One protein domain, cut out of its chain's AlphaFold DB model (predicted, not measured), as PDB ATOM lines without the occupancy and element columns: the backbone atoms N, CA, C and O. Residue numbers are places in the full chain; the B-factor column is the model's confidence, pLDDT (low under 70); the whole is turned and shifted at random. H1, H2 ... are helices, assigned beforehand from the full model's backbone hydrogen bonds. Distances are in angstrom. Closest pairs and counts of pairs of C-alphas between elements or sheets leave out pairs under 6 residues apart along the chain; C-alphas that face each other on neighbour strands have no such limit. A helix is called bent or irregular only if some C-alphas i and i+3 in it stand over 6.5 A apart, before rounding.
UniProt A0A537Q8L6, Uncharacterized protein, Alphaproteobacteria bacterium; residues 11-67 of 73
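AT A GLANCE: This is residues 11 to 67 of the 73 residues of an uncharacterized protein of Alphaproteobacteria bacterium (UniProt A0A537Q8L6). The longest helix, H1, is crossed slantwise by the last helix, H3, which folds back over it in the opposite direction, while a short helix, H2, turns off from the far end of H1 and lengthens the body there. The chain turns back from H2 to H3 through a loop, residues 45 to 52, and residues 43 to 48 stick out at that end. The printed part has 57 residues with three named helices in the order H1, H2, H3 and no named strand, and its class is all helix. The whole is only just compact, close to loose, with a radius of gyration of the C-alphas of 12.1 A, and its outline is elongated, 36 by 20 by 16 A.

IN THESE COORDINATES: H1, residues 18 to 34, measures 24.1 A from its first C-alpha, Thr 18 at (-1.483, -21.662, 16.250), to its last, Asn 34 at (5.186, -38.306, 0.139). H2, residues 36 to 44, has nine residues and measures 12.2 A. H3, residues 53 to 67, measures 19.1 A and ends at C-alpha 67, (-7.496, -25.291, 5.214). H3 is only just irregular: C-alphas 62 and 65 are 6.8 A apart, and its line is a rough one. Residues 11 to 17, before H1, hold no named helix.

HOW THE PARTS SIT: H1 and H3 touch, with 9 pairs of C-alphas within 8 A; the closest are those of Ala 28 and Leu 59, 6.7 A apart. They run opposite ways at a steep tilt of 49 degrees. H1 and H2 only just touch, with 3 pairs of C-alphas within 8 A, and only at the corner by their tight link of one residue; the closest C-alphas are those of Leu 32 and Ile 38, 6.2 A apart. H1 touches H2 with residues 32 to 33 alone. These two helices run the same way at a steep tilt of 62 degrees. H2 and H3 form a helical hairpin, opposite ways at a shallow tilt of 19 degrees. They only just touch, with 3 pairs of C-alphas within 8 A, and H3 does so with residues 55 to 58 alone; the closest C-alphas are those of Ile 38 and Val 55, 6.2 A apart. In H1 and H2 every O i to N i+4 pair is within hydrogen-bond range; in H3 it is 9 of 11.

THE WHOLE: The two C-alphas farthest apart are those of Ser 17 and Thr 44, at 36.2 A. The printed part has no cut, and neither link between the helices is long: H2 to H3 is a short link of 8 residues. Residues 43 to 48, of which 43 and 44 belong to H2, stand free. The mean pLDDT of the printed part is 74.8; residue 12 and residues 45 to 53, of which 53 belongs to H3, are under 70.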
ATOM      1  N   SER A  11      -1.032 -13.926   5.618       72.81
ATOM      2  CA  SER A  11      -2.379 -13.355   5.484       72.81
ATOM      3  C   SER A  11      -3.476 -14.398   5.237       72.81
ATOM      4  O   SER A  11      -4.624 -14.185   5.613       72.81
ATOM      5  N   GLU A  12      -3.145 -15.534   4.617       68.81
ATOM      6  CA  GLU A  12      -4.099 -16.604   4.311       68.81
ATOM      7  C   GLU A  12      -4.386 -17.509   5.512       68.81
ATOM      8  O   GLU A  12      -5.449 -18.136   5.574       68.81
ATOM      9  N   VAL A  13      -3.436 -17.578   6.445       74.19
ATOM     10  CA  VAL A  13      -3.503 -18.400   7.658       74.19
ATOM     11  C   VAL A  13      -3.652 -17.558   8.926       74.19
ATOM     12  O   VAL A  13      -3.694 -18.118  10.019       74.19
ATOM     13  N   LYS A  14      -3.778 -16.228   8.805       76.62
ATOM     14  CA  LYS A  14      -3.899 -15.313   9.950       76.62
ATOM     15  C   LYS A  14      -5.101 -15.638  10.848       76.62
ATOM     16  O   LYS A  14      -4.990 -15.537  12.061       76.62
ATOM     17  N   HIS A  15      -6.194 -16.118  10.255       77.44
ATOM     18  CA  HIS A  15      -7.432 -16.516  10.943       77.44
ATOM     19  C   HIS A  15      -7.390 -17.929  11.545       77.44
ATOM     20  O   HIS A  15      -8.360 -18.387  12.138       77.44
ATOM     21  N   LEU A  16      -6.294 -18.663  11.341       75.56
ATOM     22  CA  LEU A  16      -6.121 -19.998  11.901       75.56
ATOM     23  C   LEU A  16      -5.418 -19.912  13.249       75.56
ATOM     24  O   LEU A  16      -4.466 -19.139  13.413       75.56
ATOM     25  N   SER A  17      -5.848 -20.765  14.178       79.75
ATOM     26  CA  SER A  17      -5.187 -20.947  15.466       79.75
ATOM     27  C   SER A  17      -3.742 -21.434  15.285       79.75
ATOM     28  O   SER A  17      -3.394 -22.055  14.275       79.75
ATOM     29  N   THR A  18      -2.879 -21.191  16.271       81.56
ATOM     30  CA  THR A  18      -1.483 -21.662  16.250       81.56
ATOM     31  C   THR A  18      -1.395 -23.179  16.047       81.56
ATOM     32  O   THR A  18      -0.559 -23.651  15.273       81.56
ATOM     33  N   SER A  19      -2.306 -23.936  16.666       80.75
ATOM     34  CA  SER A  19      -2.408 -25.391  16.525       80.75
ATOM     35  C   SER A  19      -2.762 -25.814  15.096       80.75
ATOM     36  O   SER A  19      -2.143 -26.730  14.554       80.75
ATOM     37  N   ASP A  20      -3.693 -25.122  14.437       78.25
ATOM     38  CA  ASP A  20      -4.067 -25.424  13.049       78.25
ATOM     39  C   ASP A  20      -2.970 -25.027  12.060       78.25
ATOM     40  O   ASP A  20      -2.687 -25.760  11.109       78.25
ATOM     41  N   ARG A  21      -2.262 -23.921  12.320       78.31
ATOM     42  CA  ARG A  21      -1.064 -23.549  11.551       78.31
ATOM     43  C   ARG A  21       0.018 -24.623  11.663       78.31
ATOM     44  O   ARG A  21       0.630 -24.966  10.652       78.31
ATOM     45  N   GLN A  22       0.244 -25.189  12.851       82.06
ATOM     46  CA  GLN A  22       1.186 -26.301  13.019       82.06
ATOM     47  C   GLN A  22       0.728 -27.569  12.291       82.06
ATOM     48  O   GLN A  22       1.550 -28.204  11.626       82.06
ATOM     49  N   LYS A  23      -0.564 -27.921  12.349       82.19
ATOM     50  CA  LYS A  23      -1.119 -29.053  11.584       82.19
ATOM     51  C   LYS A  23      -0.906 -28.870  10.082       82.19
ATOM     52  O   LYS A  23      -0.421 -29.785   9.422       82.19
ATOM     53  N   LEU A  24      -1.176 -27.677   9.551       79.94
ATOM     54  CA  LEU A  24      -0.924 -27.357   8.145       79.94
ATOM     55  C   LEU A  24       0.565 -27.416   7.786       79.94
ATOM     56  O   LEU A  24       0.897 -27.917   6.715       79.94
ATOM     57  N   ARG A  25       1.472 -26.969   8.670       80.81
ATOM     58  CA  ARG A  25       2.924 -27.130   8.461       80.81
ATOM     59  C   ARG A  25       3.318 -28.605   8.388       80.81
ATOM     60  O   ARG A  25       4.039 -28.982   7.470       80.81
ATOM     61  N   ARG A  26       2.824 -29.441   9.307       82.94
ATOM     62  CA  ARG A  26       3.103 -30.887   9.306       82.94
ATOM     63  C   ARG A  26       2.580 -31.562   8.040       82.94
ATOM     64  O   ARG A  26       3.331 -32.281   7.393       82.94
ATOM     65  N   LEU A  27       1.345 -31.260   7.638       81.75
ATOM     66  CA  LEU A  27       0.768 -31.770   6.391       81.75
ATOM     67  C   LEU A  27       1.549 -31.296   5.161       81.75
ATOM     68  O   LEU A  27       1.754 -32.070   4.232       81.75
ATOM     69  N   ALA A  28       2.027 -30.049   5.153       79.69
ATOM     70  CA  ALA A  28       2.857 -29.536   4.068       79.69
ATOM     71  C   ALA A  28       4.160 -30.337   3.932       79.69
ATOM     72  O   ALA A  28       4.490 -30.785   2.837       79.69
ATOM     73  N   VAL A  29       4.866 -30.569   5.044       80.44
ATOM     74  CA  VAL A  29       6.087 -31.393   5.072       80.44
ATOM     75  C   VAL A  29       5.788 -32.828   4.635       80.44
ATOM     76  O   VAL A  29       6.493 -33.373   3.788       80.44
ATOM     77  N   GLN A  30       4.700 -33.415   5.133       81.38
ATOM     78  CA  GLN A  30       4.292 -34.768   4.771       81.38
ATOM     79  C   GLN A  30       3.977 -34.887   3.274       81.38
ATOM     80  O   GLN A  30       4.382 -35.854   2.634       81.38
ATOM     81  N   HIS A  31       3.294 -33.905   2.680       80.25
ATOM     82  CA  HIS A  31       3.028 -33.894   1.243       80.25
ATOM     83  C   HIS A  31       4.288 -33.650   0.415       80.25
ATOM     84  O   HIS A  31       4.423 -34.279  -0.632       80.25
ATOM     85  N   LEU A  32       5.219 -32.808   0.873       74.38
ATOM     86  CA  LEU A  32       6.520 -32.629   0.218       74.38
ATOM     87  C   LEU A  32       7.285 -33.954   0.130       74.38
ATOM     88  O   LEU A  32       7.791 -34.299  -0.932       74.38
ATOM     89  N   GLN A  33       7.316 -34.714   1.225       74.50
ATOM     90  CA  GLN A  33       8.023 -35.992   1.292       74.50
ATOM     91  C   GLN A  33       7.289 -37.111   0.540       74.50
ATOM     92  O   GLN A  33       7.921 -37.916  -0.141       74.50
ATOM     93  N   ASN A  34       5.955 -37.161   0.628       80.75
ATOM     94  CA  ASN A  34       5.186 -38.306   0.139       80.75
ATOM     95  C   ASN A  34       4.590 -38.132  -1.263       80.75
ATOM     96  O   ASN A  34       4.312 -39.134  -1.923       80.75
ATOM     97  N   SER A  35       4.411 -36.910  -1.766       79.12
ATOM     98  CA  SER A  35       3.781 -36.694  -3.072       79.12
ATOM     99  C   SER A  35       4.690 -37.158  -4.210       79.12
ATOM    100  O   SER A  35       5.786 -36.632  -4.391       79.12
ATOM    101  N   ARG A  36       4.213 -38.118  -5.010       80.19
ATOM    102  CA  ARG A  36       4.941 -38.642  -6.179       80.19
ATOM    103  C   ARG A  36       5.247 -37.546  -7.205       80.19
ATOM    104  O   ARG A  36       6.333 -37.544  -7.762       80.19
ATOM    105  N   GLU A  37       4.340 -36.588  -7.383       77.31
ATOM    106  CA  GLU A  37       4.517 -35.430  -8.276       77.31
ATOM    107  C   GLU A  37       5.642 -34.510  -7.790       77.31
ATOM    108  O   GLU A  37       6.493 -34.095  -8.567       77.31
ATOM    109  N   ILE A  38       5.690 -34.238  -6.481       74.81
ATOM    110  CA  ILE A  38       6.735 -33.391  -5.893       74.81
ATOM    111  C   ILE A  38       8.070 -34.125  -5.956       74.81
ATOM    112  O   ILE A  38       9.059 -33.537  -6.370       74.81
ATOM    113  N   ARG A  39       8.091 -35.422  -5.633       77.75
ATOM    114  CA  ARG A  39       9.288 -36.260  -5.769       77.75
ATOM    115  C   ARG A  39       9.780 -36.345  -7.214       77.75
ATOM    116  O   ARG A  39      10.987 -36.312  -7.425       77.75
ATOM    117  N   ALA A  40       8.881 -36.411  -8.196       78.75
ATOM    118  CA  ALA A  40       9.244 -36.374  -9.610       78.75
ATOM    119  C   ALA A  40       9.915 -35.042  -9.962       78.75
ATOM    120  O   ALA A  40      11.033 -35.047 -10.458       78.75
ATOM    121  N   ILE A  41       9.303 -33.911  -9.596       72.69
ATOM    122  CA  ILE A  41       9.876 -32.575  -9.817       72.69
ATOM    123  C   ILE A  41      11.225 -32.414  -9.092       72.69
ATOM    124  O   ILE A  41      12.180 -31.889  -9.664       72.69
ATOM    125  N   MET A  42      11.334 -32.908  -7.854       71.38
ATOM    126  CA  MET A  42      12.576 -32.904  -7.073       71.38
ATOM    127  C   MET A  42      13.679 -33.730  -7.731       71.38
ATOM    128  O   MET A  42      14.837 -33.322  -7.694       71.38
ATOM    129  N   LYS A  43      13.334 -34.876  -8.325       72.44
ATOM    130  CA  LYS A  43      14.289 -35.741  -9.023       72.44
ATOM    131  C   LYS A  43      14.803 -35.080 -10.301       72.44
ATOM    132  O   LYS A  43      15.983 -35.209 -10.605       72.44
ATOM    133  N   THR A  44      13.946 -34.357 -11.020       71.94
ATOM    134  CA  THR A  44      14.325 -33.683 -12.268       71.94
ATOM    135  C   THR A  44      15.104 -32.391 -12.020       71.94
ATOM    136  O   THR A  44      16.006 -32.079 -12.786       71.94
ATOM    137  N   ASN A  45      14.788 -31.636 -10.961       68.56
ATOM    138  CA  ASN A  45      15.455 -30.369 -10.647       68.56
ATOM    139  C   ASN A  45      15.529 -30.084  -9.129       68.56
ATOM    140  O   ASN A  45      14.770 -29.262  -8.600       68.56
ATOM    141  N   PRO A  46      16.492 -30.683  -8.405       62.09
ATOM    142  CA  PRO A  46      16.607 -30.538  -6.949       62.09
ATOM    143  C   PRO A  46      16.942 -29.105  -6.499       62.09
ATOM    144  O   PRO A  46      16.473 -28.655  -5.454       62.09
ATOM    145  N   LYS A  47      17.684 -28.335  -7.312       62.34
ATOM    146  CA  LYS A  47      18.055 -26.932  -7.020       62.34
ATOM    147  C   LYS A  47      16.885 -25.949  -7.105       62.34
ATOM    148  O   LYS A  47      16.989 -24.824  -6.623       62.34
ATOM    149  N   LEU A  48      15.776 -26.354  -7.719       59.53
ATOM    150  CA  LEU A  48      14.607 -25.503  -7.904       59.53
ATOM    151  C   LEU A  48      13.597 -25.635  -6.751       59.53
ATOM    152  O   LEU A  48      12.648 -24.858  -6.700       59.53
ATOM    153  N   PHE A  49      13.813 -26.525  -5.774       59.31
ATOM    154  CA  PHE A  49      12.900 -26.749  -4.641       59.31
ATOM    155  C   PHE A  49      12.440 -25.457  -3.937       59.31
ATOM    156  O   PHE A  49      11.279 -25.330  -3.555       59.31
ATOM    157  N   THR A  50      13.320 -24.459  -3.831       54.78
ATOM    158  CA  THR A  50      13.037 -23.151  -3.215       54.78
ATOM    159  C   THR A  50      12.384 -22.129  -4.157       54.78
ATOM    160  O   THR A  50      11.885 -21.109  -3.688       54.78
ATOM    161  N   LYS A  51      12.354 -22.382  -5.474       59.91
ATOM    162  CA  LYS A  51      11.888 -21.449  -6.520       59.91
ATOM    163  C   LYS A  51      10.632 -21.906  -7.281       59.91
ATOM    164  O   LYS A  51      10.067 -21.111  -8.032       59.91
ATOM    165  N   ILE A  52      10.160 -23.145  -7.114       64.44
ATOM    166  CA  ILE A  52       9.103 -23.689  -7.985       64.44
ATOM    167  C   ILE A  52       7.702 -23.272  -7.518       64.44
ATOM    168  O   ILE A  52       7.119 -23.838  -6.588       64.44
ATOM    169  N   LYS A  53       7.114 -22.325  -8.258       66.56
ATOM    170  CA  LYS A  53       5.683 -21.980  -8.194       66.56
ATOM    171  C   LYS A  53       4.774 -23.211  -8.344       66.56
ATOM    172  O   LYS A  53       3.739 -23.268  -7.688       66.56
ATOM    173  N   GLU A  54       5.161 -24.202  -9.147       70.06
ATOM    174  CA  GLU A  54       4.394 -25.439  -9.375       70.06
ATOM    175  C   GLU A  54       4.285 -26.333  -8.131       70.06
ATOM    176  O   GLU A  54       3.179 -26.725  -7.775       70.06
ATOM    177  N   VAL A  55       5.380 -26.595  -7.402       73.19
ATOM    178  CA  VAL A  55       5.365 -27.336  -6.129       73.19
ATOM    179  C   VAL A  55       4.475 -26.612  -5.129       73.19
ATOM    180  O   VAL A  55       3.618 -27.238  -4.508       73.19
ATOM    181  N   LYS A  56       4.595 -25.280  -5.035       72.88
ATOM    182  CA  LYS A  56       3.699 -24.464  -4.205       72.88
ATOM    183  C   LYS A  56       2.235 -24.602  -4.643       72.88
ATOM    184  O   LYS A  56       1.369 -24.710  -3.784       72.88
ATOM    185  N   GLY A  57       1.949 -24.648  -5.945       74.69
ATOM    186  CA  GLY A  57       0.609 -24.867  -6.499       74.69
ATOM    187  C   GLY A  57       0.032 -26.248  -6.169       74.69
ATOM    188  O   GLY A  57      -1.106 -26.341  -5.711       74.69
ATOM    189  N   ILE A  58       0.828 -27.308  -6.324       76.19
ATOM    190  CA  ILE A  58       0.446 -28.688  -5.986       76.19
ATOM    191  C   ILE A  58       0.198 -28.815  -4.482       76.19
ATOM    192  O   ILE A  58      -0.837 -29.339  -4.068       76.19
ATOM    193  N   LEU A  59       1.099 -28.284  -3.648       76.94
ATOM    194  CA  LEU A  59       0.885 -28.239  -2.201       76.94
ATOM    195  C   LEU A  59      -0.364 -27.452  -1.839       76.94
ATOM    196  O   LEU A  59      -1.121 -27.895  -0.982       76.94
ATOM    197  N   ARG A  60      -0.593 -26.299  -2.475       77.31
ATOM    198  CA  ARG A  60      -1.774 -25.480  -2.207       77.31
ATOM    199  C   ARG A  60      -3.045 -26.262  -2.509       77.31
ATOM    200  O   ARG A  60      -3.893 -26.320  -1.631       77.31
ATOM    201  N   LYS A  61      -3.137 -26.936  -3.662       81.25
ATOM    202  CA  LYS A  61      -4.272 -27.813  -4.010       81.25
ATOM    203  C   LYS A  61      -4.472 -28.946  -2.997       81.25
ATOM    204  O   LYS A  61      -5.604 -29.209  -2.608       81.25
ATOM    205  N   LYS A  62      -3.396 -29.598  -2.536       78.25
ATOM    206  CA  LYS A  62      -3.491 -30.698  -1.553       78.25
ATOM    207  C   LYS A  62      -3.856 -30.222  -0.149       78.25
ATOM    208  O   LYS A  62      -4.548 -30.930   0.574       78.25
ATOM    209  N   LEU A  63      -3.422 -29.025   0.235       77.56
ATOM    210  CA  LEU A  63      -3.694 -28.452   1.552       77.56
ATOM    211  C   LEU A  63      -4.978 -27.613   1.607       77.56
ATOM    212  O   LEU A  63      -5.465 -27.330   2.701       77.56
ATOM    213  N   GLU A  64      -5.543 -27.205   0.469       79.50
ATOM    214  CA  GLU A  64      -6.787 -26.429   0.399       79.50
ATOM    215  C   GLU A  64      -7.962 -27.094   1.142       79.50
ATOM    216  O   GLU A  64      -8.635 -26.395   1.904       79.50
ATOM    217  N   PRO A  65      -8.194 -28.418   1.030       79.50
ATOM    218  CA  PRO A  65      -9.257 -29.094   1.767       79.50
ATOM    219  C   PRO A  65      -9.026 -29.036   3.279       79.50
ATOM    220  O   PRO A  65      -9.955 -28.773   4.041       79.50
ATOM    221  N   ALA A  66      -7.777 -29.227   3.721       76.00
ATOM    222  CA  ALA A  66      -7.405 -29.143   5.131       76.00
ATOM    223  C   ALA A  66      -7.580 -27.717   5.675       76.00
ATOM    224  O   ALA A  66      -8.071 -27.536   6.785       76.00
ATOM    225  N   ARG A  67      -7.255 -26.697   4.871       73.56
ATOM    226  CA  ARG A  67      -7.496 -25.291   5.214       73.56
ATOM    227  C   ARG A  67      -8.987 -24.956   5.289       73.56
ATOM    228  O   ARG A  67      -9.377 -24.241   6.200       73.56
TER     229      ARG A  67